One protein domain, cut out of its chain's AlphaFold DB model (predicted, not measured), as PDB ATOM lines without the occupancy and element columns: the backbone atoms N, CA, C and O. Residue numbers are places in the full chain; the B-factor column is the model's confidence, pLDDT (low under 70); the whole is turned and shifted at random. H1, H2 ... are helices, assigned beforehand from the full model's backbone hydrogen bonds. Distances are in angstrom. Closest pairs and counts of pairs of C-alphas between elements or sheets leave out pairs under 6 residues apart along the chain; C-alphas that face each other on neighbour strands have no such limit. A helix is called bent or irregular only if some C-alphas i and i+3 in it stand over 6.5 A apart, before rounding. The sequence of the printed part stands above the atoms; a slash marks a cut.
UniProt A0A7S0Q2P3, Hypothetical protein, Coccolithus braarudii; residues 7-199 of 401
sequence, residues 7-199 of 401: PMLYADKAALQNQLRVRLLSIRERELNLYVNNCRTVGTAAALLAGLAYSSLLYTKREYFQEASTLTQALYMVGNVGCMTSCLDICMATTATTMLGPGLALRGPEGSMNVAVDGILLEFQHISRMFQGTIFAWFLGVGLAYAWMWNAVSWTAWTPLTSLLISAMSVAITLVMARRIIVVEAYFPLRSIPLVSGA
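Overview. This is residues 7 to 199 of the 401 residues of the protein "Hypothetical protein" of Coccolithus braarudii (UniProt A0A7S0Q2P3). Three long helices, H1, H3 and H4, make a slender up-and-down bundle, each running against the one before it, and H5 folds back along H4, apart from H1 and H3. Residues 7 to 19 of H1 stick out as an arm, short H2 lies at the turn between H1 and H3, and residues 188 to 199 form a tail with no named element. The printed part has 193 residues with five named helices, H1 to H5 in order, and no named strand; its class is all helix. It is only just loose, close to extended, with a radius of gyration of the C-alphas of 24.2 A and spans of 94 by 32 by 18 A.

Arrangement. H1, residues 7 to 61, touches H3, residues 70 to 107, with its residues 32 to 57 alone, opposite ways at a shallow tilt of 22 degrees; their closest C-alphas, of Ala 50 and Met 84, are 4.6 A apart. The hub is H4, residues 112 to 153, which forms a hairpin with H3 at a shallow tilt of 14 degrees, the closest C-alphas being those of Ala 105 and Met 113, 4.2 A apart. H4 and H5, residues 159 to 187, form another hairpin at a shallow tilt of 15 degrees, closest at the C-alphas of Ala 147 and Ser 163, 5.1 A. H2, residues 63 to 66, touches H4, the closest C-alphas being those of Tyr 64 and Val 153, 6.0 A apart. Every O i to N i+4 pair is within hydrogen-bond range in H5, against 47 of 51 in H1, 32 of 34 in H3 and 35 of 38 in H4; H2 is too short for one.

Along the chain. H1 begins at C-alpha 7 (-74.402, 40.553, 6.062) and is 83.9 A long; it is only just irregular, C-alphas 58 and 61 being 6.6 A apart. H3 measures 54.6 A, H4 61.0 A and H5 42.0 A, ending at C-alpha 187 (-32.859, 64.776, 19.263).

Size, cuts and confidence. The farthest C-alphas, of Pro 7 and Thr 156, are 94.0 A apart. The printed part has no cut, and its four links are tight. Residues 190 to 199 have pLDDT under 70.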
ATOM      1  N   PRO A   7     -75.444  41.502   5.652       71.75
ATOM      2  CA  PRO A   7     -74.402  40.553   6.062       71.75
ATOM      3  C   PRO A   7     -73.054  40.759   5.349       71.75
ATOM      4  O   PRO A   7     -72.013  40.415   5.906       71.75
ATOM      5  N   MET A   8     -73.037  41.376   4.162       76.38
ATOM      6  CA  MET A   8     -71.807  41.586   3.382       76.38
ATOM      7  C   MET A   8     -70.873  42.632   4.023       76.38
ATOM      8  O   MET A   8     -69.662  42.446   4.072       76.38
ATOM      9  N   LEU A   9     -71.443  43.673   4.640       86.69
ATOM     10  CA  LEU A   9     -70.694  44.764   5.282       86.69
ATOM     11  C   LEU A   9     -69.952  44.311   6.552       86.69
ATOM     12  O   LEU A   9     -68.880  44.823   6.882       86.69
ATOM     13  N   TYR A  10     -70.510  43.330   7.269       91.19
ATOM     14  CA  TYR A  10     -69.859  42.746   8.440       91.19
ATOM     15  C   TYR A  10     -68.644  41.897   8.047       91.19
ATOM     16  O   TYR A  10     -67.597  41.988   8.693       91.19
ATOM     17  N   ALA A  11     -68.757  41.122   6.965       90.69
ATOM     18  CA  ALA A  11     -67.657  40.318   6.441       90.69
ATOM     19  C   ALA A  11     -66.491  41.195   5.957       90.69
ATOM     20  O   ALA A  11     -65.345  40.937   6.328       90.69
ATOM     21  N   ASP A  12     -66.776  42.278   5.229       93.69
ATOM     22  CA  ASP A  12     -65.749  43.218   4.759       93.69
ATOM     23  C   ASP A  12     -65.030  43.908   5.926       93.69
ATOM     24  O   ASP A  12     -63.802  44.042   5.927       93.69
ATOM     25  N   LYS A  13     -65.772  44.280   6.978       93.31
ATOM     26  CA  LYS A  13     -65.183  44.825   8.208       93.31
ATOM     27  C   LYS A  13     -64.260  43.811   8.887       93.31
ATOM     28  O   LYS A  13     -63.155  44.176   9.288       93.31
ATOM     29  N   ALA A  14     -64.690  42.557   9.018       91.75
ATOM     30  CA  ALA A  14     -63.876  41.500   9.615       91.75
ATOM     31  C   ALA A  14     -62.616  41.214   8.776       91.75
ATOM     32  O   ALA A  14     -61.525  41.069   9.332       91.75
ATOM     33  N   ALA A  15     -62.738  41.215   7.447       94.50
ATOM     34  CA  ALA A  15     -61.618  41.050   6.528       94.50
ATOM     35  C   ALA A  15     -60.598  42.193   6.661       94.50
ATOM     36  O   ALA A  15     -59.404  41.929   6.798       94.50
ATOM     37  N   LEU A  16     -61.054  43.450   6.710       94.38
ATOM     38  CA  LEU A  16     -60.188  44.616   6.924       94.38
ATOM     39  C   LEU A  16     -59.493  44.579   8.289       94.38
ATOM     40  O   LEU A  16     -58.301  44.863   8.381       94.38
ATOM     41  N   GLN A  17     -60.208  44.192   9.348       92.06
ATOM     42  CA  GLN A  17     -59.618  44.029  10.676       92.06
ATOM     43  C   GLN A  17     -58.539  42.945  10.685       92.06
ATOM     44  O   GLN A  17     -57.480  43.145  11.278       92.06
ATOM     45  N   ASN A  18     -58.775  41.822  10.006       92.69
ATOM     46  CA  ASN A  18     -57.789  40.754   9.903       92.69
ATOM     47  C   ASN A  18     -56.559  41.196   9.090       92.69
ATOM     48  O   ASN A  18     -55.428  41.031   9.539       92.69
ATOM     49  N   GLN A  19     -56.766  41.855   7.945       94.88
ATOM     50  CA  GLN A  19     -55.674  42.411   7.141       94.88
ATOM     51  C   GLN A  19     -54.834  43.424   7.929       94.88
ATOM     52  O   GLN A  19     -53.605  43.412   7.839       94.88
ATOM     53  N   LEU A  20     -55.475  44.279   8.727       91.44
ATOM     54  CA  LEU A  20     -54.782  45.240   9.579       91.44
ATOM     55  C   LEU A  20     -53.983  44.543  10.689       91.44
ATOM     56  O   LEU A  20     -52.831  44.909  10.913       91.44
ATOM     57  N   ARG A  21     -54.536  43.503  11.330       87.88
ATOM     58  CA  ARG A  21     -53.814  42.691  12.330       87.88
ATOM     59  C   ARG A  21     -52.573  42.026  11.740       87.88
ATOM     60  O   ARG A  21     -51.502  42.132  12.327       87.88
ATOM     61  N   VAL A  22     -52.691  41.418  10.559       92.31
ATOM     62  CA  VAL A  22     -51.554  40.788   9.866       92.31
ATOM     63  C   VAL A  22     -50.474  41.819   9.526       92.31
ATOM     64  O   VAL A  22     -49.293  41.586   9.779       92.31
ATOM     65  N   ARG A  23     -50.861  42.995   9.011       92.69
ATOM     66  CA  ARG A  23     -49.902  44.074   8.720       92.69
ATOM     67  C   ARG A  23     -49.196  44.565   9.983       92.69
ATOM     68  O   ARG A  23     -47.979  44.728   9.956       92.69
ATOM     69  N   LEU A  24     -49.918  44.751  11.087       89.44
ATOM     70  CA  LEU A  24     -49.322  45.161  12.361       89.44
ATOM     71  C   LEU A  24     -48.339  44.119  12.904       89.44
ATOM     72  O   LEU A  24     -47.244  44.489  13.321       89.44
ATOM     73  N   LEU A  25     -48.683  42.829  12.841       91.12
ATOM     74  CA  LEU A  25     -47.764  41.757  13.227       91.12
ATOM     75  C   LEU A  25     -46.491  41.786  12.374       91.12
ATOM     76  O   LEU A  25     -45.394  41.772  12.921       91.12
ATOM     77  N   SER A  26     -46.609  41.953  11.055       93.94
ATOM     78  CA  SER A  26     -45.426  42.019  10.183       93.94
ATOM     79  C   SER A  26     -44.480  43.185  10.514       93.94
ATOM     80  O   SER A  26     -43.268  43.076  10.340       93.94
ATOM     81  N   ILE A  27     -45.009  44.308  11.018       93.69
ATOM     82  CA  ILE A  27     -44.193  45.451  11.454       93.69
ATOM     83  C   ILE A  27     -43.457  45.103  12.749       93.69
ATOM     84  O   ILE A  27     -42.247  45.294  12.839       93.69
ATOM     85  N   ARG A  28     -44.164  44.527  13.724       93.19
ATOM     86  CA  ARG A  28     -43.575  44.114  15.004       93.19
ATOM     87  C   ARG A  28     -42.503  43.038  14.841       93.19
ATOM     88  O   ARG A  28     -41.507  43.059  15.552       93.19
ATOM     89  N   GLU A  29     -42.660  42.138  13.877       94.94
ATOM     90  CA  GLU A  29     -41.639  41.139  13.547       94.94
ATOM     91  C   GLU A  29     -40.357  41.800  13.016       94.94
ATOM     92  O   GLU A  29     -39.244  41.418  13.382       94.94
ATOM     93  N   ARG A  30     -40.495  42.839  12.183       95.50
ATOM     94  CA  ARG A  30     -39.347  43.617  11.693       95.50
ATOM     95  C   ARG A  30     -38.661  44.388  12.818       95.50
ATOM     96  O   ARG A  30     -37.435  44.411  12.855       95.50
ATOM     97  N   GLU A  31     -39.425  44.979  13.737       94.44
ATOM     98  CA  GLU A  31     -38.882  45.650  14.928       94.44
ATOM     99  C   GLU A  31     -38.111  44.672  15.822       94.44
ATOM    100  O   GLU A  31     -36.976  44.950  16.208       94.44
ATOM    101  N   LEU A  32     -38.685  43.496  16.092       95.12
ATOM    102  CA  LEU A  32     -38.030  42.432  16.851       95.12
ATOM    103  C   LEU A  32     -36.680  42.055  16.220       95.12
ATOM    104  O   LEU A  32     -35.653  42.040  16.898       95.12
ATOM    105  N   ASN A  33     -36.674  41.802  14.910       96.62
ATOM    106  CA  ASN A  33     -35.469  41.439  14.167       96.62
ATOM    107  C   ASN A  33     -34.418  42.559  14.167       96.62
ATOM    108  O   ASN A  33     -33.225  42.278  14.292       96.62
ATOM    109  N   LEU A  34     -34.842  43.823  14.076       96.00
ATOM    110  CA  LEU A  34     -33.950  44.978  14.183       96.00
ATOM    111  C   LEU A  34     -33.220  44.985  15.534       96.00
ATOM    112  O   LEU A  34     -31.993  45.098  15.566       96.00
ATOM    113  N   TYR A  35     -33.944  44.825  16.644       95.50
ATOM    114  CA  TYR A  35     -33.325  44.825  17.971       95.50
ATOM    115  C   TYR A  35     -32.445  43.601  18.211       95.50
ATOM    116  O   TYR A  35     -31.359  43.741  18.768       95.50
ATOM    117  N   VAL A  36     -32.849  42.421  17.741       96.81
ATOM    118  CA  VAL A  36     -32.023  41.206  17.825       96.81
ATOM    119  C   VAL A  36     -30.698  41.389  17.082       96.81
ATOM    120  O   VAL A  36     -29.641  41.056  17.623       96.81
ATOM    121  N   ASN A  37     -30.723  41.962  15.877       97.81
ATOM    122  CA  ASN A  37     -29.506  42.239  15.117       97.81
ATOM    123  C   ASN A  37     -28.619  43.277  15.818       97.81
ATOM    124  O   ASN A  37     -27.411  43.075  15.921       97.81
ATOM    125  N   ASN A  38     -29.206  44.332  16.385       96.56
ATOM    126  CA  ASN A  38     -28.455  45.321  17.158       96.56
ATOM    127  C   ASN A  38     -27.818  44.713  18.419       96.56
ATOM    128  O   ASN A  38     -26.649  44.981  18.698       96.56
ATOM    129  N   CYS A  39     -28.540  43.856  19.151       97.12
ATOM    130  CA  CYS A  39     -28.001  43.120  20.297       97.12
ATOM    131  C   CYS A  39     -26.811  42.241  19.897       97.12
ATOM    132  O   CYS A  39     -25.815  42.221  20.615       97.12
ATOM    133  N   ARG A  40     -26.877  41.553  18.748       97.75
ATOM    134  CA  ARG A  40     -25.749  40.756  18.236       97.75
ATOM    135  C   ARG A  40     -24.528  41.628  17.958       97.75
ATOM    136  O   ARG A  40     -23.440  41.295  18.416       97.75
ATOM    137  N   THR A  41     -24.706  42.764  17.286       97.81
ATOM    138  CA  THR A  41     -23.604  43.698  17.010       97.81
ATOM    139  C   THR A  41     -22.961  44.202  18.303       97.81
ATOM    140  O   THR A  41     -21.741  44.133  18.447       97.81
ATOM    141  N   VAL A  42     -23.760  44.636  19.285       97.56
ATOM    142  CA  VAL A  42     -23.244  45.084  20.592       97.56
ATOM    143  C   VAL A  42     -22.542  43.944  21.336       97.56
ATOM    144  O   VAL A  42     -21.455  44.150  21.868       97.56
ATOM    145  N   GLY A  43     -23.105  42.733  21.312       98.00
ATOM    146  CA  GLY A  43     -22.497  41.549  21.917       98.00
ATOM    147  C   GLY A  43     -21.131  41.212  21.313       98.00
ATOM    148  O   GLY A  43     -20.183  40.958  22.054       98.00
ATOM    149  N   THR A  44     -20.988  41.287  19.983       98.25
ATOM    150  CA  THR A  44     -19.689  41.071  19.314       98.25
ATOM    151  C   THR A  44     -18.669  42.157  19.653       98.25
ATOM    152  O   THR A  44     -17.515  41.844  19.937       98.25
ATOM    153  N   ALA A  45     -19.084  43.428  19.701       97.88
ATOM    154  CA  ALA A  45     -18.201  44.528  20.073       97.88
ATOM    155  C   ALA A  45     -17.727  44.418  21.535       97.88
ATOM    156  O   ALA A  45     -16.556  44.666  21.820       97.88
ATOM    157  N   ALA A  46     -18.606  43.994  22.449       98.12
ATOM    158  CA  ALA A  46     -18.254  43.727  23.841       98.12
ATOM    159  C   ALA A  46     -17.258  42.565  23.974       98.12
ATOM    160  O   ALA A  46     -16.276  42.693  24.705       98.12
ATOM    161  N   ALA A  47     -17.441  41.479  23.219       98.31
ATOM    162  CA  ALA A  47     -16.502  40.356  23.206       98.31
ATOM    163  C   ALA A  47     -15.105  40.778  22.715       98.31
ATOM    164  O   ALA A  47     -14.096  40.435  23.335       98.31
ATOM    165  N   LEU A  48     -15.034  41.583  21.647       98.06
ATOM    166  CA  LEU A  48     -13.769  42.136  21.154       98.06
ATOM    167  C   LEU A  48     -13.104  43.046  22.196       98.06
ATOM    168  O   LEU A  48     -11.900  42.942  22.428       98.06
ATOM    169  N   LEU A  49     -13.882  43.903  22.863       97.31
ATOM    170  CA  LEU A  49     -13.375  44.793  23.908       97.31
ATOM    171  C   LEU A  49     -12.841  44.011  25.120       97.31
ATOM    172  O   LEU A  49     -11.782  44.354  25.643       97.31
ATOM    173  N   ALA A  50     -13.510  42.925  25.522       97.94
ATOM    174  CA  ALA A  50     -13.009  42.011  26.549       97.94
ATOM    175  C   ALA A  50     -11.664  41.386  26.144       97.94
ATOM    176  O   ALA A  50     -10.740  41.335  26.953       97.94
ATOM    177  N   GLY A  51     -11.520  40.968  24.882       97.50
ATOM    178  CA  GLY A  51     -10.263  40.439  24.346       97.50
ATOM    179  C   GLY A  51      -9.122  41.463  24.358       97.50
ATOM    180  O   GLY A  51      -7.983  41.126  24.695       97.50
ATOM    181  N   LEU A  52      -9.417  42.732  24.064       96.50
ATOM    182  CA  LEU A  52      -8.446  43.825  24.173       96.50
ATOM    183  C   LEU A  52      -8.040  44.088  25.630       96.50
ATOM    184  O   LEU A  52      -6.852  44.267  25.899       96.50
ATOM    185  N   ALA A  53      -8.989  44.050  26.569       96.38
ATOM    186  CA  ALA A  53      -8.722  44.175  28.005       96.38
ATOM    187  C   ALA A  53      -7.956  42.968  28.587       96.38
ATOM    188  O   ALA A  53      -7.200  43.103  29.544       96.38
ATOM    189  N   TYR A  54      -8.106  41.777  28.008       96.75
ATOM    190  CA  TYR A  54      -7.257  40.634  28.348       96.75
ATOM    191  C   TYR A  54      -5.842  40.798  27.773       96.75
ATOM    192  O   TYR A  54      -4.846  40.569  28.457       96.75
ATOM    193  N   SER A  55      -5.739  41.257  26.525       96.06
ATOM    194  CA  SER A  55      -4.451  41.489  25.865       96.06
ATOM    195  C   SER A  55      -3.633  42.574  26.570       96.06
ATOM    196  O   SER A  55      -2.412  42.457  26.660       96.06
ATOM    197  N   SER A  56      -4.284  43.603  27.121       94.50
ATOM    198  CA  SER A  56      -3.623  44.630  27.933       94.50
ATOM    199  C   SER A  56      -3.008  44.040  29.215       94.50
ATOM    200  O   SER A  56      -1.874  44.373  29.557       94.50
ATOM    201  N   LEU A  57      -3.677  43.085  29.876       94.31
ATOM    202  CA  LEU A  57      -3.150  42.409  31.072       94.31
ATOM    203  C   LEU A  57      -1.862  41.622  30.801       94.31
ATOM    204  O   LEU A  57      -1.011  41.529  31.687       94.31
ATOM    205  N   LEU A  58      -1.659  41.098  29.591       93.75
ATOM    206  CA  LEU A  58      -0.422  40.385  29.243       93.75
ATOM    207  C   LEU A  58       0.820  41.286  29.308       93.75
ATOM    208  O   LEU A  58       1.929  40.800  29.547       93.75
ATOM    209  N   TYR A  59       0.649  42.602  29.169       89.38
ATOM    210  CA  TYR A  59       1.746  43.565  29.251       89.38
ATOM    211  C   TYR A  59       2.247  43.831  30.679       89.38
ATOM    212  O   TYR A  59       3.280  44.473  30.855       89.38
ATOM    213  N   THR A  60       1.587  43.286  31.703       89.44
ATOM    214  CA  THR A  60       1.991  43.421  33.118       89.44
ATOM    215  C   THR A  60       3.333  42.757  33.443       89.44
ATOM    216  O   THR A  60       3.945  43.068  34.461       89.44
ATOM    217  N   LYS A  61       3.845  41.877  32.572       88.81
ATOM    218  CA  LYS A  61       5.162  41.233  32.743       88.81
ATOM    219  C   LYS A  61       6.357  42.126  32.382       88.81
ATOM    220  O   LYS A  61       7.493  41.695  32.542       88.81
ATOM    221  N   ARG A  62       6.131  43.325  31.842       88.75
ATOM    222  CA  ARG A  62       7.202  44.237  31.412       88.75
ATOM    223  C   ARG A  62       7.781  45.027  32.593       88.75
ATOM    224  O   ARG A  62       7.080  45.307  33.560       88.75
ATOM    225  N   GLU A  63       9.046  45.427  32.474       86.94
ATOM    226  CA  GLU A  63       9.816  46.125  33.521       86.94
ATOM    227  C   GLU A  63       9.131  47.414  34.006       86.94
ATOM    228  O   GLU A  63       9.005  47.632  35.208       86.94
ATOM    229  N   TYR A  64       8.549  48.196  33.089       83.31
ATOM    230  CA  TYR A  64       7.838  49.433  33.431       83.31
ATOM    231  C   TYR A  64       6.639  49.231  34.366       83.31
ATOM    232  O   TYR A  64       6.238  50.158  35.067       83.31
ATOM    233  N   PHE A  65       6.030  48.041  34.365       89.38
ATOM    234  CA  PHE A  65       4.933  47.739  35.277       89.38
ATOM    235  C   PHE A  65       5.468  47.503  36.687       89.38
ATOM    236  O   PHE A  65       4.880  48.004  37.638       89.38
ATOM    237  N   GLN A  66       6.593  46.795  36.826       90.75
ATOM    238  CA  GLN A  66       7.177  46.433  38.123       90.75
ATOM    239  C   GLN A  66       7.724  47.644  38.884       90.75
ATOM    240  O   GLN A  66       7.628  47.686  40.107       90.75
ATOM    241  N   GLU A  67       8.236  48.643  38.165       91.44
ATOM    242  CA  GLU A  67       8.767  49.882  38.750       91.44
ATOM    243  C   GLU A  67       7.676  50.899  39.127       91.44
ATOM    244  O   GLU A  67       7.938  51.872  39.839       91.44
ATOM    245  N   ALA A  68       6.439  50.700  38.663       91.69
ATOM    246  CA  ALA A  68       5.342  51.618  38.935       91.69
ATOM    247  C   ALA A  68       4.868  51.563  40.397       91.69
ATOM    248  O   ALA A  68       5.032  50.574  41.110       91.69
ATOM    249  N   SER A  69       4.199  52.630  40.843       92.75
ATOM    250  CA  SER A  69       3.586  52.645  42.173       92.75
ATOM    251  C   SER A  69       2.529  51.542  42.312       92.75
ATOM    252  O   SER A  69       1.753  51.287  41.385       92.75
ATOM    253  N   THR A  70       2.451  50.923  43.492       94.50
ATOM    254  CA  THR A  70       1.492  49.845  43.793       94.50
ATOM    255  C   THR A  70       0.043  50.271  43.548       94.50
ATOM    256  O   THR A  70      -0.758  49.483  43.052       94.50
ATOM    257  N   LEU A  71      -0.287  51.539  43.821       91.62
ATOM    258  CA  LEU A  71      -1.599  52.118  43.530       91.62
ATOM    259  C   LEU A  71      -1.904  52.101  42.025       91.62
ATOM    260  O   LEU A  71      -2.994  51.705  41.621       91.62
ATOM    261  N   THR A  72      -0.958  52.522  41.182       91.44
ATOM    262  CA  THR A  72      -1.159  52.568  39.726       91.44
ATOM    263  C   THR A  72      -1.257  51.165  39.131       91.44
ATOM    264  O   THR A  72      -2.119  50.925  38.285       91.44
ATOM    265  N   GLN A  73      -0.434  50.230  39.615       94.38
ATOM    266  CA  GLN A  73      -0.532  48.813  39.258       94.38
ATOM    267  C   GLN A  73      -1.915  48.252  39.621       94.38
ATOM    268  O   GLN A  73      -2.568  47.628  38.785       94.38
ATOM    269  N   ALA A  74      -2.395  48.521  40.841       93.56
ATOM    270  CA  ALA A  74      -3.705  48.076  41.302       93.56
ATOM    271  C   ALA A  74      -4.843  48.672  40.460       93.56
ATOM    272  O   ALA A  74      -5.707  47.929  40.003       93.56
ATOM    273  N   LEU A  75      -4.823  49.982  40.186       92.25
ATOM    274  CA  LEU A  75      -5.827  50.645  39.342       92.25
ATOM    275  C   LEU A  75      -5.850  50.082  37.917       92.25
ATOM    276  O   LEU A  75      -6.926  49.877  37.355       92.25
ATOM    277  N   TYR A  76      -4.683  49.791  37.341       95.00
ATOM    278  CA  TYR A  76      -4.588  49.171  36.023       95.00
ATOM    279  C   TYR A  76      -5.162  47.751  36.008       95.00
ATOM    280  O   TYR A  76      -5.937  47.408  35.115       95.00
ATOM    281  N   MET A  77      -4.819  46.933  37.005       95.75
ATOM    282  CA  MET A  77      -5.324  45.564  37.124       95.75
ATOM    283  C   MET A  77      -6.838  45.541  37.345       95.75
ATOM    284  O   MET A  77      -7.560  44.886  36.595       95.75
ATOM    285  N   VAL A  78      -7.333  46.307  38.321       95.06
ATOM    286  CA  VAL A  78      -8.765  46.398  38.640       95.06
ATOM    287  C   VAL A  78      -9.553  46.958  37.458       95.06
ATOM    288  O   VAL A  78     -10.622  46.441  37.149       95.06
ATOM    289  N   GLY A  79      -9.022  47.958  36.748       94.38
ATOM    290  CA  GLY A  79      -9.673  48.529  35.569       94.38
ATOM    291  C   GLY A  79      -9.825  47.531  34.418       94.38
ATOM    292  O   GLY A  79     -10.892  47.458  33.810       94.38
ATOM    293  N   ASN A  80      -8.793  46.731  34.129       96.56
ATOM    294  CA  ASN A  80      -8.862  45.726  33.063       96.56
ATOM    295  C   ASN A  80      -9.733  44.525  33.447       96.56
ATOM    296  O   ASN A  80     -10.563  44.108  32.643       96.56
ATOM    297  N   VAL A  81      -9.600  44.002  34.672       96.94
ATOM    298  CA  VAL A  81     -10.464  42.915  35.164       96.94
ATOM    299  C   VAL A  81     -11.918  43.377  35.210       96.94
ATOM    300  O   VAL A  81     -12.792  42.677  34.709       96.94
ATOM    301  N   GLY A  82     -12.173  44.584  35.721       95.69
ATOM    302  CA  GLY A  82     -13.498  45.197  35.738       95.69
ATOM    303  C   GLY A  82     -14.099  45.306  34.338       95.69
ATOM    304  O   GLY A  82     -15.205  44.817  34.116       95.69
ATOM    305  N   CYS A  83     -13.345  45.846  33.375       97.12
ATOM    306  CA  CYS A  83     -13.779  45.933  31.978       97.12
ATOM    307  C   CYS A  83     -14.076  44.555  31.369       97.12
ATOM    308  O   CYS A  83     -15.100  44.381  30.716       97.12
ATOM    309  N   MET A  84     -13.223  43.557  31.612       97.81
ATOM    310  CA  MET A  84     -13.450  42.196  31.127       97.81
ATOM    311  C   MET A  84     -14.734  41.603  31.720       97.81
ATOM    312  O   MET A  84     -15.557  41.064  30.981       97.81
ATOM    313  N   THR A  85     -14.943  41.739  33.034       97.38
ATOM    314  CA  THR A  85     -16.147  41.223  33.704       97.38
ATOM    315  C   THR A  85     -17.423  41.902  33.218       97.38
ATOM    316  O   THR A  85     -18.399  41.211  32.937       97.38
ATOM    317  N   SER A  86     -17.420  43.227  33.041       97.25
ATOM    318  CA  SER A  86     -18.603  43.946  32.564       97.25
ATOM    319  C   SER A  86     -18.895  43.670  31.088       97.25
ATOM    320  O   SER A  86     -20.057  43.547  30.710       97.25
ATOM    321  N   CYS A  87     -17.872  43.498  30.247       98.19
ATOM    322  CA  CYS A  87     -18.060  43.070  28.861       98.19
ATOM    323  C   CYS A  87     -18.654  41.657  28.760       98.19
ATOM    324  O   CYS A  87     -19.531  41.436  27.928       98.19
ATOM    325  N   LEU A  88     -18.223  40.712  29.605       97.19
ATOM    326  CA  LEU A  88     -18.797  39.361  29.638       97.19
ATOM    327  C   LEU A  88     -20.257  39.364  30.111       97.19
ATOM    328  O   LEU A  88     -21.075  38.647  29.534       97.19
ATOM    329  N   ASP A  89     -20.598  40.198  31.095       97.56
ATOM    330  CA  ASP A  89     -21.983  40.404  31.534       97.56
ATOM    331  C   ASP A  89     -22.859  40.951  30.390       97.56
ATOM    332  O   ASP A  89     -23.927  40.416  30.094       97.56
ATOM    333  N   ILE A  90     -22.353  41.934  29.636       98.19
ATOM    334  CA  ILE A  90     -23.011  42.458  28.429       98.19
ATOM    335  C   ILE A  90     -23.199  41.362  27.369       98.19
ATOM    336  O   ILE A  90     -24.279  41.249  26.781       98.19
ATOM    337  N   CYS A  91     -22.184  40.531  27.118       98.19
ATOM    338  CA  CYS A  91     -22.307  39.394  26.206       98.19
ATOM    339  C   CYS A  91     -23.406  38.431  26.678       98.19
ATOM    340  O   CYS A  91     -24.294  38.098  25.897       98.19
ATOM    341  N   MET A  92     -23.421  38.062  27.960       98.00
ATOM    342  CA  MET A  92     -24.448  37.190  28.528       98.00
ATOM    343  C   MET A  92     -25.855  37.793  28.394       98.00
ATOM    344  O   MET A  92     -26.772  37.109  27.935       98.00
ATOM    345  N   ALA A  93     -26.022  39.081  28.704       97.62
ATOM    346  CA  ALA A  93     -27.292  39.792  28.583       97.62
ATOM    347  C   ALA A  93     -27.789  39.860  27.128       97.62
ATOM    348  O   ALA A  93     -28.966  39.605  26.853       97.62
ATOM    349  N   THR A  94     -26.902  40.146  26.166       97.88
ATOM    350  CA  THR A  94     -27.260  40.149  24.735       97.88
ATOM    351  C   THR A  94     -27.630  38.750  24.234       97.88
ATOM    352  O   THR A  94     -28.634  38.601  23.531       97.88
ATOM    353  N   THR A  95     -26.900  37.704  24.631       98.00
ATOM    354  CA  THR A  95     -27.234  36.313  24.287       98.00
ATOM    355  C   THR A  95     -28.581  35.899  24.883       98.00
ATOM    356  O   THR A  95     -29.435  35.388  24.160       98.00
ATOM    357  N   ALA A  96     -28.827  36.191  26.162       97.69
ATOM    358  CA  ALA A  96     -30.102  35.887  26.811       97.69
ATOM    359  C   ALA A  96     -31.273  36.603  26.119       97.69
ATOM    360  O   ALA A  96     -32.279  35.974  25.789       97.69
ATOM    361  N   THR A  97     -31.120  37.892  25.807       96.56
ATOM    362  CA  THR A  97     -32.155  38.696  25.135       96.56
ATOM    363  C   THR A  97     -32.462  38.175  23.727       96.56
ATOM    364  O   THR A  97     -33.624  38.090  23.330       96.56
ATOM    365  N   THR A  98     -31.432  37.780  22.969       97.19
ATOM    366  CA  THR A  98     -31.598  37.271  21.596       97.19
ATOM    367  C   THR A  98     -32.177  35.857  21.532       97.19
ATOM    368  O   THR A  98     -32.790  35.514  20.522       97.19
ATOM    369  N   MET A  99     -32.039  35.052  22.591       97.19
ATOM    370  CA  MET A  99     -32.668  33.729  22.691       97.19
ATOM    371  C   MET A  99     -34.096  33.796  23.252       97.19
ATOM    372  O   MET A  99     -35.015  33.203  22.684       97.19
ATOM    373  N   LEU A 100     -34.303  34.517  24.358       96.56
ATOM    374  CA  LEU A 100     -35.587  34.555  25.066       96.56
ATOM    375  C   LEU A 100     -36.624  35.429  24.355       96.56
ATOM    376  O   LEU A 100     -37.805  35.087  24.340       96.56
ATOM    377  N   GLY A 101     -36.188  36.522  23.726       95.31
ATOM    378  CA  GLY A 101     -37.066  37.478  23.056       95.31
ATOM    379  C   GLY A 101     -37.940  36.849  21.960       95.31
ATOM    380  O   GLY A 101     -39.168  36.850  22.083       95.31
ATOM    381  N   PRO A 102     -37.348  36.236  20.919       96.25
ATOM    382  CA  PRO A 102     -38.104  35.507  19.899       96.25
ATOM    383  C   PRO A 102     -38.872  34.302  20.456       96.25
ATOM    384  O   PRO A 102     -39.962  33.990  19.977       96.25
ATOM    385  N   GLY A 103     -38.345  33.640  21.495       95.75
ATOM    386  CA  GLY A 103     -39.012  32.511  22.147       95.75
ATOM    387  C   GLY A 103     -40.369  32.886  22.751       95.75
ATOM    388  O   GLY A 103     -41.346  32.159  22.563       95.75
ATOM    389  N   LEU A 104     -40.447  34.043  23.414       93.94
ATOM    390  CA  LEU A 104     -41.698  34.584  23.954       93.94
ATOM    391  C   LEU A 104     -42.674  35.007  22.850       93.94
ATOM    392  O   LEU A 104     -43.877  34.780  22.988       93.94
ATOM    393  N   ALA A 105     -42.169  35.566  21.747       94.88
ATOM    394  CA  ALA A 105     -42.999  35.968  20.612       94.88
ATOM    395  C   ALA A 105     -43.651  34.765  19.903       94.88
ATOM    396  O   ALA A 105     -44.810  34.851  19.513       94.88
ATOM    397  N   LEU A 106     -42.934  33.642  19.768       94.88
ATOM    398  CA  LEU A 106     -43.423  32.454  19.053       94.88
ATOM    399  C   LEU A 106     -44.313  31.534  19.897       94.88
ATOM    400  O   LEU A 106     -45.186  30.866  19.350       94.88
ATOM    401  N   ARG A 107     -44.061  31.433  21.208       95.81
ATOM    402  CA  ARG A 107     -44.756  30.475  22.095       95.81
ATOM    403  C   ARG A 107     -45.785  31.117  23.017       95.81
ATOM    404  O   ARG A 107     -46.538  30.401  23.671       95.81
ATOM    405  N   GLY A 108     -45.773  32.441  23.137       93.50
ATOM    406  CA  GLY A 108     -46.676  33.140  24.039       93.50
ATOM    407  C   GLY A 108     -48.120  33.191  23.516       93.50
ATOM    408  O   GLY A 108     -48.350  33.010  22.322       93.50
ATOM    409  N   PRO A 109     -49.094  33.452  24.405       94.06
ATOM    410  CA  PRO A 109     -50.488  33.669  24.020       94.06
ATOM    411  C   PRO A 109     -50.638  34.905  23.119       94.06
ATOM    412  O   PRO A 109     -49.746  35.746  23.060       94.06
ATOM    413  N   GLU A 110     -51.785  35.052  22.453       87.62
ATOM    414  CA  GLU A 110     -52.095  36.221  21.615       87.62
ATOM    415  C   GLU A 110     -51.729  37.551  22.302       87.62
ATOM    416  O   GLU A 110     -52.104  37.813  23.445       87.62
ATOM    417  N   GLY A 111     -50.968  38.393  21.598       87.44
ATOM    418  CA  GLY A 111     -50.429  39.652  22.125       87.44
ATOM    419  C   GLY A 111     -49.053  39.557  22.805       87.44
ATOM    420  O   GLY A 111     -48.434  40.604  23.017       87.44
ATOM    421  N   SER A 112     -48.522  38.355  23.064       91.19
ATOM    422  CA  SER A 112     -47.172  38.136  23.622       91.19
ATOM    423  C   SER A 112     -46.067  38.798  22.802       91.19
ATOM    424  O   SER A 112     -45.073  39.255  23.355       91.19
ATOM    425  N   MET A 113     -46.257  38.900  21.488       93.19
ATOM    426  CA  MET A 113     -45.307  39.514  20.569       93.19
ATOM    427  C   MET A 113     -45.062  40.997  20.869       93.19
ATOM    428  O   MET A 113     -43.924  41.446  20.792       93.19
ATOM    429  N   ASN A 114     -46.093  41.747  21.277       90.88
ATOM    430  CA  ASN A 114     -45.911  43.143  21.689       90.88
ATOM    431  C   ASN A 114     -45.084  43.222  22.980       90.88
ATOM    432  O   ASN A 114     -44.124  43.983  23.045       90.88
ATOM    433  N   VAL A 115     -45.407  42.371  23.961       90.19
ATOM    434  CA  VAL A 115     -44.681  42.296  25.239       90.19
ATOM    435  C   VAL A 115     -43.218  41.899  25.023       90.19
ATOM    436  O   VAL A 115     -42.327  42.460  25.655       90.19
ATOM    437  N   ALA A 116     -42.952  40.967  24.106       94.31
ATOM    438  CA  ALA A 116     -41.604  40.534  23.763       94.31
ATOM    439  C   ALA A 116     -40.779  41.665  23.128       94.31
ATOM    440  O   ALA A 116     -39.641  41.886  23.538       94.31
ATOM    441  N   VAL A 117     -41.347  42.404  22.167       94.50
ATOM    442  CA  VAL A 117     -40.670  43.551  21.534       94.50
ATOM    443  C   VAL A 117     -40.363  44.642  22.562       94.50
ATOM    444  O   VAL A 117     -39.231  45.123  22.620       94.50
ATOM    445  N   ASP A 118     -41.334  44.992  23.408       91.69
ATOM    446  CA  ASP A 118     -41.160  46.030  24.429       91.69
ATOM    447  C   ASP A 118     -40.138  45.601  25.502       91.69
ATOM    448  O   ASP A 118     -39.322  46.413  25.953       91.69
ATOM    449  N   GLY A 119     -40.116  44.311  25.857       92.75
ATOM    450  CA  GLY A 119     -39.120  43.721  26.750       92.75
ATOM    451  C   GLY A 119     -37.701  43.801  26.184       92.75
ATOM    452  O   GLY A 119     -36.801  44.299  26.858       92.75
ATOM    453  N   ILE A 120     -37.501  43.398  24.923       95.06
ATOM    454  CA  ILE A 120     -36.192  43.515  24.259       95.06
ATOM    455  C   ILE A 120     -35.753  44.977  24.175       95.06
ATOM    456  O   ILE A 120     -34.579  45.267  24.386       95.06
ATOM    457  N   LEU A 121     -36.664  45.906  23.875       93.00
ATOM    458  CA  LEU A 121     -36.337  47.328  23.801       93.00
ATOM    459  C   LEU A 121     -35.823  47.863  25.146       93.00
ATOM    460  O   LEU A 121     -34.823  48.586  25.179       93.00
ATOM    461  N   LEU A 122     -36.491  47.515  26.250       90.31
ATOM    462  CA  LEU A 122     -36.070  47.919  27.591       90.31
ATOM    463  C   LEU A 122     -34.692  47.357  27.950       90.31
ATOM    464  O   LEU A 122     -33.821  48.120  28.382       90.31
ATOM    465  N   GLU A 123     -34.475  46.065  27.712       94.50
ATOM    466  CA  GLU A 123     -33.192  45.415  27.987       94.50
ATOM    467  C   GLU A 123     -32.077  45.958  27.094       94.50
ATOM    468  O   GLU A 123     -31.000  46.304  27.575       94.50
ATOM    469  N   PHE A 124     -32.337  46.170  25.803       94.69
ATOM    470  CA  PHE A 124     -31.362  46.757  24.887       94.69
ATOM    471  C   PHE A 124     -30.921  48.161  25.332       94.69
ATOM    472  O   PHE A 124     -29.735  48.489  25.275       94.69
ATOM    473  N   GLN A 125     -31.843  48.992  25.834       90.25
ATOM    474  CA  GLN A 125     -31.490  50.298  26.405       90.25
ATOM    475  C   GLN A 125     -30.621  50.176  27.659       90.25
ATOM    476  O   GLN A 125     -29.820  51.071  27.940       90.25
ATOM    477  N   HIS A 126     -30.824  49.136  28.466       90.88
ATOM    478  CA  HIS A 126     -29.993  48.873  29.633       90.88
ATOM    479  C   HIS A 126     -28.588  48.419  29.212       90.88
ATOM    480  O   HIS A 126     -27.606  49.062  29.583       90.88
ATOM    481  N   ILE A 127     -28.506  47.418  28.334       95.31
ATOM    482  CA  ILE A 127     -27.267  46.882  27.758       95.31
ATOM    483  C   ILE A 127     -26.437  47.989  27.094       95.31
ATOM    484  O   ILE A 127     -25.243  48.111  27.355       95.31
ATOM    485  N   SER A 128     -27.063  48.840  26.278       92.56
ATOM    486  CA  SER A 128     -26.378  49.944  25.594       92.56
ATOM    487  C   SER A 128     -25.749  50.936  26.583       92.56
ATOM    488  O   SER A 128     -24.602  51.350  26.407       92.56
ATOM    489  N   ARG A 129     -26.446  51.259  27.683       88.38
ATOM    490  CA  ARG A 129     -25.911  52.124  28.748       88.38
ATOM    491  C   ARG A 129     -24.752  51.468  29.500       88.38
ATOM    492  O   ARG A 129     -23.753  52.137  29.757       88.38
ATOM    493  N   MET A 130     -24.860  50.178  29.815       92.62
ATOM    494  CA  MET A 130     -23.786  49.408  30.458       92.62
ATOM    495  C   MET A 130     -22.536  49.327  29.572       92.62
ATOM    496  O   MET A 130     -21.414  49.508  30.050       92.62
ATOM    497  N   PHE A 131     -22.722  49.135  28.263       96.25
ATOM    498  CA  PHE A 131     -21.637  49.102  27.284       96.25
ATOM    499  C   PHE A 131     -20.928  50.454  27.156       96.25
ATOM    500  O   PHE A 131     -19.705  50.520  27.264       96.25
ATOM    501  N   GLN A 132     -21.683  51.547  27.025       91.81
ATOM    502  CA  GLN A 132     -21.120  52.901  27.019       91.81
ATOM    503  C   GLN A 132     -20.359  53.204  28.316       91.81
ATOM    504  O   GLN A 132     -19.236  53.703  28.271       91.81
ATOM    505  N   GLY A 133     -20.942  52.863  29.470       90.12
ATOM    506  CA  GLY A 133     -20.299  53.029  30.774       90.12
ATOM    507  C   GLY A 133     -18.980  52.265  30.877       90.12
ATOM    508  O   GLY A 133     -17.987  52.828  31.330       90.12
ATOM    509  N   THR A 134     -18.945  51.025  30.381       95.38
ATOM    510  CA  THR A 134     -17.732  50.194  30.351       95.38
ATOM    511  C   THR A 134     -16.639  50.820  29.489       95.38
ATOM    512  O   THR A 134     -15.501  50.925  29.942       95.38
ATOM    513  N   ILE A 135     -16.978  51.294  28.285       94.31
ATOM    514  CA  ILE A 135     -16.028  51.976  27.394       94.31
ATOM    515  C   ILE A 135     -15.414  53.188  28.101       94.31
ATOM    516  O   ILE A 135     -14.192  53.311  28.163       94.31
ATOM    517  N   PHE A 136     -16.238  54.063  28.683       91.38
ATOM    518  CA  PHE A 136     -15.739  55.260  29.361       91.38
ATOM    519  C   PHE A 136     -14.898  54.936  30.594       91.38
ATOM    520  O   PHE A 136     -13.834  55.526  30.777       91.38
ATOM    521  N   ALA A 137     -15.343  53.986  31.418       90.06
ATOM    522  CA  ALA A 137     -14.604  53.554  32.598       90.06
ATOM    523  C   ALA A 137     -13.243  52.950  32.223       90.06
ATOM    524  O   ALA A 137     -12.248  53.237  32.885       90.06
ATOM    525  N   TRP A 138     -13.175  52.172  31.141       94.75
ATOM    526  CA  TRP A 138     -11.933  51.575  30.661       94.75
ATOM    527  C   TRP A 138     -10.964  52.626  30.101       94.75
ATOM    528  O   TRP A 138      -9.818  52.694  30.548       94.75
ATOM    529  N   PHE A 139     -11.418  53.504  29.199       91.56
ATOM    530  CA  PHE A 139     -10.572  54.560  28.627       91.56
ATOM    531  C   PHE A 139     -10.064  55.553  29.677       91.56
ATOM    532  O   PHE A 139      -8.897  55.951  29.629       91.56
ATOM    533  N   LEU A 140     -10.909  55.939  30.638       89.31
ATOM    534  CA  LEU A 140     -10.500  56.820  31.727       89.31
ATOM    535  C   LEU A 140      -9.606  56.077  32.722       89.31
ATOM    536  O   LEU A 140      -8.497  56.521  32.976       89.31
ATOM    537  N   GLY A 141     -10.034  54.939  33.263       90.62
ATOM    538  CA  GLY A 141      -9.290  54.234  34.307       90.62
ATOM    539  C   GLY A 141      -7.966  53.658  33.807       90.62
ATOM    540  O   GLY A 141      -6.892  54.038  34.278       90.62
ATOM    541  N   VAL A 142      -8.035  52.758  32.825       93.12
ATOM    542  CA  VAL A 142      -6.862  52.039  32.304       93.12
ATOM    543  C   VAL A 142      -5.980  52.965  31.472       93.12
ATOM    544  O   VAL A 142      -4.759  52.930  31.620       93.12
ATOM    545  N   GLY A 143      -6.577  53.829  30.644       90.25
ATOM    546  CA  GLY A 143      -5.830  54.778  29.818       90.25
ATOM    547  C   GLY A 143      -5.049  55.803  30.644       90.25
ATOM    548  O   GLY A 143      -3.878  56.052  30.351       90.25
ATOM    549  N   LEU A 144      -5.643  56.346  31.718       89.75
ATOM    550  CA  LEU A 144      -4.911  57.213  32.645       89.75
ATOM    551  C   LEU A 144      -3.822  56.423  33.365       89.75
ATOM    552  O   LEU A 144      -2.664  56.827  33.313       89.75
ATOM    553  N   ALA A 145      -4.149  55.285  33.988       91.62
ATOM    554  CA  ALA A 145      -3.157  54.481  34.705       91.62
ATOM    555  C   ALA A 145      -1.946  54.139  33.817       91.62
ATOM    556  O   ALA A 145      -0.808  54.258  34.265       91.62
ATOM    557  N   TYR A 146      -2.177  53.810  32.544       90.81
ATOM    558  CA  TYR A 146      -1.120  53.567  31.564       90.81
ATOM    559  C   TYR A 146      -0.247  54.803  31.293       90.81
ATOM    560  O   TYR A 146       0.979  54.710  31.363       90.81
ATOM    561  N   ALA A 147      -0.852  55.971  31.053       90.19
ATOM    562  CA  ALA A 147      -0.109  57.218  30.846       90.19
ATOM    563  C   ALA A 147       0.755  57.593  32.067       90.19
ATOM    564  O   ALA A 147       1.879  58.070  31.909       90.19
ATOM    565  N   TRP A 148       0.254  57.338  33.280       89.12
ATOM    566  CA  TRP A 148       0.984  57.592  34.523       89.12
ATOM    567  C   TRP A 148       2.103  56.576  34.783       89.12
ATOM    568  O   TRP A 148       3.139  56.961  35.320       89.12
ATOM    569  N   MET A 149       1.942  55.309  34.381       89.25
ATOM    570  CA  MET A 149       3.019  54.311  34.484       89.25
ATOM    571  C   MET A 149       4.211  54.655  33.594       89.25
ATOM    572  O   MET A 149       5.351  54.484  34.015       89.25
ATOM    573  N   TRP A 150       3.970  55.204  32.401       85.81
ATOM    574  CA  TRP A 150       5.047  55.573  31.479       85.81
ATOM    575  C   TRP A 150       6.007  56.634  32.053       85.81
ATOM    576  O   TRP A 150       7.206  56.599  31.774       85.81
ATOM    577  N   ASN A 151       5.516  57.537  32.911       83.19
ATOM    578  CA  ASN A 151       6.359  58.536  33.583       83.19
ATOM    579  C   ASN A 151       7.376  57.934  34.557       83.19
ATOM    580  O   ASN A 151       8.399  58.562  34.806       83.19
ATOM    581  N   ALA A 152       7.100  56.762  35.138       81.19
ATOM    582  CA  ALA A 152       7.941  56.209  36.200       81.19
ATOM    583  C   ALA A 152       9.337  55.804  35.693       81.19
ATOM    584  O   ALA A 152      10.324  55.980  36.404       81.19
ATOM    585  N   VAL A 153       9.420  55.326  34.448       81.62
ATOM    586  CA  VAL A 153      10.643  54.747  33.864       81.62
ATOM    587  C   VAL A 153      11.635  55.804  33.383       81.62
ATOM    588  O   VAL A 153      12.837  55.561  33.327       81.62
ATOM    589  N   SER A 154      11.169  56.999  33.017       77.69
ATOM    590  CA  SER A 154      12.043  58.030  32.455       77.69
ATOM    591  C   SER A 154      11.769  59.389  33.083       77.69
ATOM    592  O   SER A 154      10.802  60.072  32.763       77.69
ATOM    593  N   TRP A 155      12.682  59.823  33.951       75.94
ATOM    594  CA  TRP A 155      12.686  61.160  34.557       75.94
ATOM    595  C   TRP A 155      13.192  62.243  33.592       75.94
ATOM    596  O   TRP A 155      13.800  63.233  33.999       75.94
ATOM    597  N   THR A 156      12.993  62.063  32.287       85.06
ATOM    598  CA  THR A 156      13.318  63.116  31.327       85.06
ATOM    599  C   THR A 156      12.259  64.210  31.435       85.06
ATOM    600  O   THR A 156      11.076  63.931  31.589       85.06
ATOM    601  N   ALA A 157      12.659  65.479  31.346       80.94
ATOM    602  CA  ALA A 157      11.752  66.618  31.545       80.94
ATOM    603  C   ALA A 157      10.502  66.613  30.630       80.94
ATOM    604  O   ALA A 157       9.521  67.300  30.910       80.94
ATOM    605  N   TRP A 158      10.519  65.829  29.550       82.56
ATOM    606  CA  TRP A 158       9.464  65.747  28.541       82.56
ATOM    607  C   TRP A 158       8.364  64.723  28.858       82.56
ATOM    608  O   TRP A 158       7.238  64.871  28.381       82.56
ATOM    609  N   THR A 159       8.643  63.705  29.673       84.00
ATOM    610  CA  THR A 159       7.681  62.636  29.981       84.00
ATOM    611  C   THR A 159       6.417  63.131  30.690       84.00
ATOM    612  O   THR A 159       5.331  62.826  30.175       84.00
ATOM    613  N   PRO A 160       6.467  63.993  31.733       84.88
ATOM    614  CA  PRO A 160       5.246  64.455  32.387       84.88
ATOM    615  C   PRO A 160       4.350  65.229  31.418       84.88
ATOM    616  O   PRO A 160       3.133  65.048  31.436       84.88
ATOM    617  N   LEU A 161       4.939  66.009  30.508       88.31
ATOM    618  CA  LEU A 161       4.191  66.763  29.506       88.31
ATOM    619  C   LEU A 161       3.480  65.827  28.522       88.31
ATOM    620  O   LEU A 161       2.294  66.011  28.258       88.31
ATOM    621  N   THR A 162       4.157  64.780  28.038       87.94
ATOM    622  CA  THR A 162       3.518  63.787  27.157       87.94
ATOM    623  C   THR A 162       2.393  63.021  27.857       87.94
ATOM    624  O   THR A 162       1.317  62.864  27.282       87.94
ATOM    625  N   SER A 163       2.578  62.623  29.120       87.12
ATOM    626  CA  SER A 163       1.540  61.939  29.905       87.12
ATOM    627  C   SER A 163       0.318  62.832  30.150       87.12
ATOM    628  O   SER A 163      -0.823  62.380  30.028       87.12
ATOM    629  N   LEU A 164       0.548  64.124  30.410       89.50
ATOM    630  CA  LEU A 164      -0.504  65.107  30.620       89.50
ATOM    631  C   LEU A 164      -1.274  65.335  29.320       89.50
ATOM    632  O   LEU A 164      -2.501  65.320  29.342       89.50
ATOM    633  N   LEU A 165      -0.586  65.441  28.180       90.88
ATOM    634  CA  LEU A 165      -1.231  65.553  26.872       90.88
ATOM    635  C   LEU A 165      -2.070  64.315  26.528       90.88
ATOM    636  O   LEU A 165      -3.215  64.465  26.106       90.88
ATOM    637  N   ILE A 166      -1.554  63.103  26.757       89.75
ATOM    638  CA  ILE A 166      -2.299  61.858  26.512       89.75
ATOM    639  C   ILE A 166      -3.528  61.776  27.426       89.75
ATOM    640  O   ILE A 166      -4.621  61.448  26.962       89.75
ATOM    641  N   SER A 167      -3.382  62.126  28.708       90.38
ATOM    642  CA  SER A 167      -4.500  62.153  29.657       90.38
ATOM    643  C   SER A 167      -5.567  63.179  29.263       90.38
ATOM    644  O   SER A 167      -6.753  62.846  29.215       90.38
ATOM    645  N   ALA A 168      -5.156  64.395  28.890       91.25
ATOM    646  CA  ALA A 168      -6.048  65.452  28.435       91.25
ATOM    647  C   ALA A 168      -6.778  65.044  27.150       91.25
ATOM    648  O   ALA A 168      -7.985  65.249  27.042       91.25
ATOM    649  N   MET A 169      -6.077  64.406  26.208       92.06
ATOM    650  CA  MET A 169      -6.667  63.889  24.976       92.06
ATOM    651  C   MET A 169      -7.688  62.777  25.257       92.06
ATOM    652  O   MET A 169      -8.793  62.824  24.720       92.06
ATOM    653  N   SER A 170      -7.370  61.818  26.133       89.50
ATOM    654  CA  SER A 170      -8.288  60.734  26.517       89.50
ATOM    655  C   SER A 170      -9.567  61.268  27.181       89.50
ATOM    656  O   SER A 170     -10.686  60.892  26.810       89.50
ATOM    657  N   VAL A 171      -9.422  62.224  28.106       88.75
ATOM    658  CA  VAL A 171     -10.560  62.892  28.755       88.75
ATOM    659  C   VAL A 171     -11.366  63.704  27.739       88.75
ATOM    660  O   VAL A 171     -12.593  63.620  27.730       88.75
ATOM    661  N   ALA A 172     -10.713  64.450  26.845       88.62
ATOM    662  CA  ALA A 172     -11.391  65.239  25.820       88.62
ATOM    663  C   ALA A 172     -12.208  64.357  24.865       88.62
ATOM    664  O   ALA A 172     -13.378  64.658  24.622       88.62
ATOM    665  N   ILE A 173     -11.641  63.247  24.382       89.50
ATOM    666  CA  ILE A 173     -12.346  62.278  23.528       89.50
ATOM    667  C   ILE A 173     -13.566  61.715  24.264       89.50
ATOM    668  O   ILE A 173     -14.669  61.713  23.715       89.50
ATOM    669  N   THR A 174     -13.397  61.323  25.528       87.00
ATOM    670  CA  THR A 174     -14.480  60.810  26.376       87.00
ATOM    671  C   THR A 174     -15.607  61.837  26.540       87.00
ATOM    672  O   THR A 174     -16.780  61.514  26.353       87.00
ATOM    673  N   LEU A 175     -15.271  63.102  26.810       85.06
ATOM    674  CA  LEU A 175     -16.253  64.180  26.949       85.06
ATOM    675  C   LEU A 175     -16.962  64.501  25.630       85.06
ATOM    676  O   LEU A 175     -18.168  64.751  25.633       85.06
ATOM    677  N   VAL A 176     -16.246  64.493  24.503       89.81
ATOM    678  CA  VAL A 176     -16.839  64.697  23.173       89.81
ATOM    679  C   VAL A 176     -17.813  63.567  22.848       89.81
ATOM    680  O   VAL A 176     -18.928  63.847  22.410       89.81
ATOM    681  N   MET A 177     -17.442  62.313  23.117       86.25
ATOM    682  CA  MET A 177     -18.326  61.161  22.930       86.25
ATOM    683  C   MET A 177     -19.561  61.237  23.831       86.25
ATOM    684  O   MET A 177     -20.678  61.120  23.332       86.25
ATOM    685  N   ALA A 178     -19.395  61.529  25.124       84.75
ATOM    686  CA  ALA A 178     -20.515  61.689  26.050       84.75
ATOM    687  C   ALA A 178     -21.459  62.825  25.617       84.75
ATOM    688  O   ALA A 178     -22.677  62.652  25.592       84.75
ATOM    689  N   ARG A 179     -20.912  63.975  25.197       84.88
ATOM    690  CA  ARG A 179     -21.707  65.088  24.655       84.88
ATOM    691  C   ARG A 179     -22.461  64.686  23.395       84.88
ATOM    692  O   ARG A 179     -23.639  65.003  23.282       84.88
ATOM    693  N   ARG A 180     -21.809  63.989  22.459       89.19
ATOM    694  CA  ARG A 180     -22.452  63.504  21.229       89.19
ATOM    695  C   ARG A 180     -23.611  62.565  21.545       89.19
ATOM    696  O   ARG A 180     -24.675  62.748  20.968       89.19
ATOM    697  N   ILE A 181     -23.441  61.643  22.491       86.81
ATOM    698  CA  ILE A 181     -24.510  60.736  22.929       86.81
ATOM    699  C   ILE A 181     -25.681  61.526  23.522       86.81
ATOM    700  O   ILE A 181     -26.807  61.335  23.082       86.81
ATOM    701  N   ILE A 182     -25.427  62.468  24.436       86.00
ATOM    702  CA  ILE A 182     -26.485  63.295  25.051       86.00
ATOM    703  C   ILE A 182     -27.250  64.099  23.993       86.00
ATOM    704  O   ILE A 182     -28.473  64.193  24.046       86.00
ATOM    705  N   VAL A 183     -26.538  64.676  23.024       90.81
ATOM    706  CA  VAL A 183     -27.149  65.442  21.931       90.81
ATOM    707  C   VAL A 183     -28.018  64.536  21.057       90.81
ATOM    708  O   VAL A 183     -29.151  64.893  20.750       90.81
ATOM    709  N   VAL A 184     -27.527  63.349  20.696       89.69
ATOM    710  CA  VAL A 184     -28.303  62.367  19.923       89.69
ATOM    711  C   VAL A 184     -29.533  61.904  20.707       89.69
ATOM    712  O   VAL A 184     -30.624  61.886  20.148       89.69
ATOM    713  N   GLU A 185     -29.408  61.615  22.003       86.06
ATOM    714  CA  GLU A 185     -30.551  61.258  22.855       86.06
ATOM    715  C   GLU A 185     -31.573  62.397  22.983       86.06
ATOM    716  O   GLU A 185     -32.773  62.137  23.069       86.06
ATOM    717  N   ALA A 186     -31.124  63.655  22.979       87.50
ATOM    718  CA  ALA A 186     -32.008  64.816  23.024       87.50
ATOM    719  C   ALA A 186     -32.794  65.003  21.717       87.50
ATOM    720  O   ALA A 186     -33.963  65.386  21.762       87.50
ATOM    721  N   TYR A 187     -32.181  64.716  20.563       91.94
ATOM    722  CA  TYR A 187     -32.859  64.776  19.263       91.94
ATOM    723  C   TYR A 187     -33.766  63.572  19.003       91.94
ATOM    724  O   TYR A 187     -34.786  63.710  18.330       91.94
ATOM    725  N   PHE A 188     -33.424  62.407  19.553       86.69
ATOM    726  CA  PHE A 188     -34.183  61.171  19.391       86.69
ATOM    727  C   PHE A 188     -34.650  60.654  20.754       86.69
ATOM    728  O   PHE A 188     -34.063  59.704  21.285       86.69
ATOM    729  N   PRO A 189     -35.720  61.231  21.337       76.31
ATOM    730  CA  PRO A 189     -36.263  60.759  22.601       76.31
ATOM    731  C   PRO A 189     -37.006  59.429  22.393       76.31
ATOM    732  O   PRO A 189     -38.233  59.353  22.417       76.31
ATOM    733  N   LEU A 190     -36.245  58.343  22.232       68.81
ATOM    734  CA  LEU A 190     -36.744  56.979  22.023       68.81
ATOM    735  C   LEU A 190     -37.667  56.503  23.159       68.81
ATOM    736  O   LEU A 190     -38.446  55.576  22.975       68.81
ATOM    737  N   ARG A 191     -37.597  57.138  24.338       63.41
ATOM    738  CA  ARG A 191     -38.427  56.814  25.510       63.41
ATOM    739  C   ARG A 191     -39.814  57.454  25.513       63.41
ATOM    740  O   ARG A 191     -40.672  56.968  26.242       63.41
ATOM    741  N   SER A 192     -40.025  58.556  24.794       62.28
ATOM    742  CA  SER A 192     -41.273  59.327  24.900       62.28
ATOM    743  C   SER A 192     -42.154  59.241  23.670       62.28
ATOM    744  O   SER A 192     -43.249  59.794  23.693       62.28
ATOM    745  N   ILE A 193     -41.700  58.581  22.604       63.69
ATOM    746  CA  ILE A 193     -42.573  58.302  21.473       63.69
ATOM    747  C   ILE A 193     -43.530  57.216  21.968       63.69
ATOM    748  O   ILE A 193     -43.066  56.104  22.236       63.69
ATOM    749  N   PRO A 194     -44.832  57.513  22.168       59.81
ATOM    750  CA  PRO A 194     -45.788  56.449  22.407       59.81
ATOM    751  C   PRO A 194     -45.648  55.528  21.205       59.81
ATOM    752  O   PRO A 194     -45.853  55.977  20.074       59.81
ATOM    753  N   LEU A 195     -45.202  54.286  21.424       59.91
ATOM    754  CA  LEU A 195     -45.157  53.333  20.333       59.91
ATOM    755  C   LEU A 195     -46.564  53.343  19.753       59.91
ATOM    756  O   LEU A 195     -47.523  53.011  20.453       59.91
ATOM    757  N   VAL A 196     -46.688  53.716  18.479       55.09
ATOM    758  CA  VAL A 196     -47.908  53.521  17.685       55.09
ATOM    759  C   VAL A 196     -48.020  52.020  17.378       55.09
ATOM    760  O   VAL A 196     -48.238  51.571  16.262       55.09
ATOM    761  N   SER A 197     -47.814  51.208  18.411       54.28
ATOM    762  CA  SER A 197     -48.384  49.896  18.562       54.28
ATOM    763  C   SER A 197     -49.876  50.117  18.427       54.28
ATOM    764  O   SER A 197     -50.441  50.893  19.196       54.28
ATOM    765  N   GLY A 198     -50.544  49.471  17.478       55.22
ATOM    766  CA  GLY A 198     -52.002  49.540  17.316       55.22
ATOM    767  C   GLY A 198     -52.817  49.073  18.539       55.22
ATOM    768  O   GLY A 198     -54.006  48.796  18.411       55.22
ATOM    769  N   ALA A 199     -52.206  48.971  19.722       53.16
ATOM    770  CA  ALA A 199     -52.837  48.867  21.022       53.16
ATOM    771  C   ALA A 199     -53.508  50.202  21.401       53.16
ATOM    772  O   ALA A 199     -53.071  50.918  22.296       53.16
TER     773      ALA A 199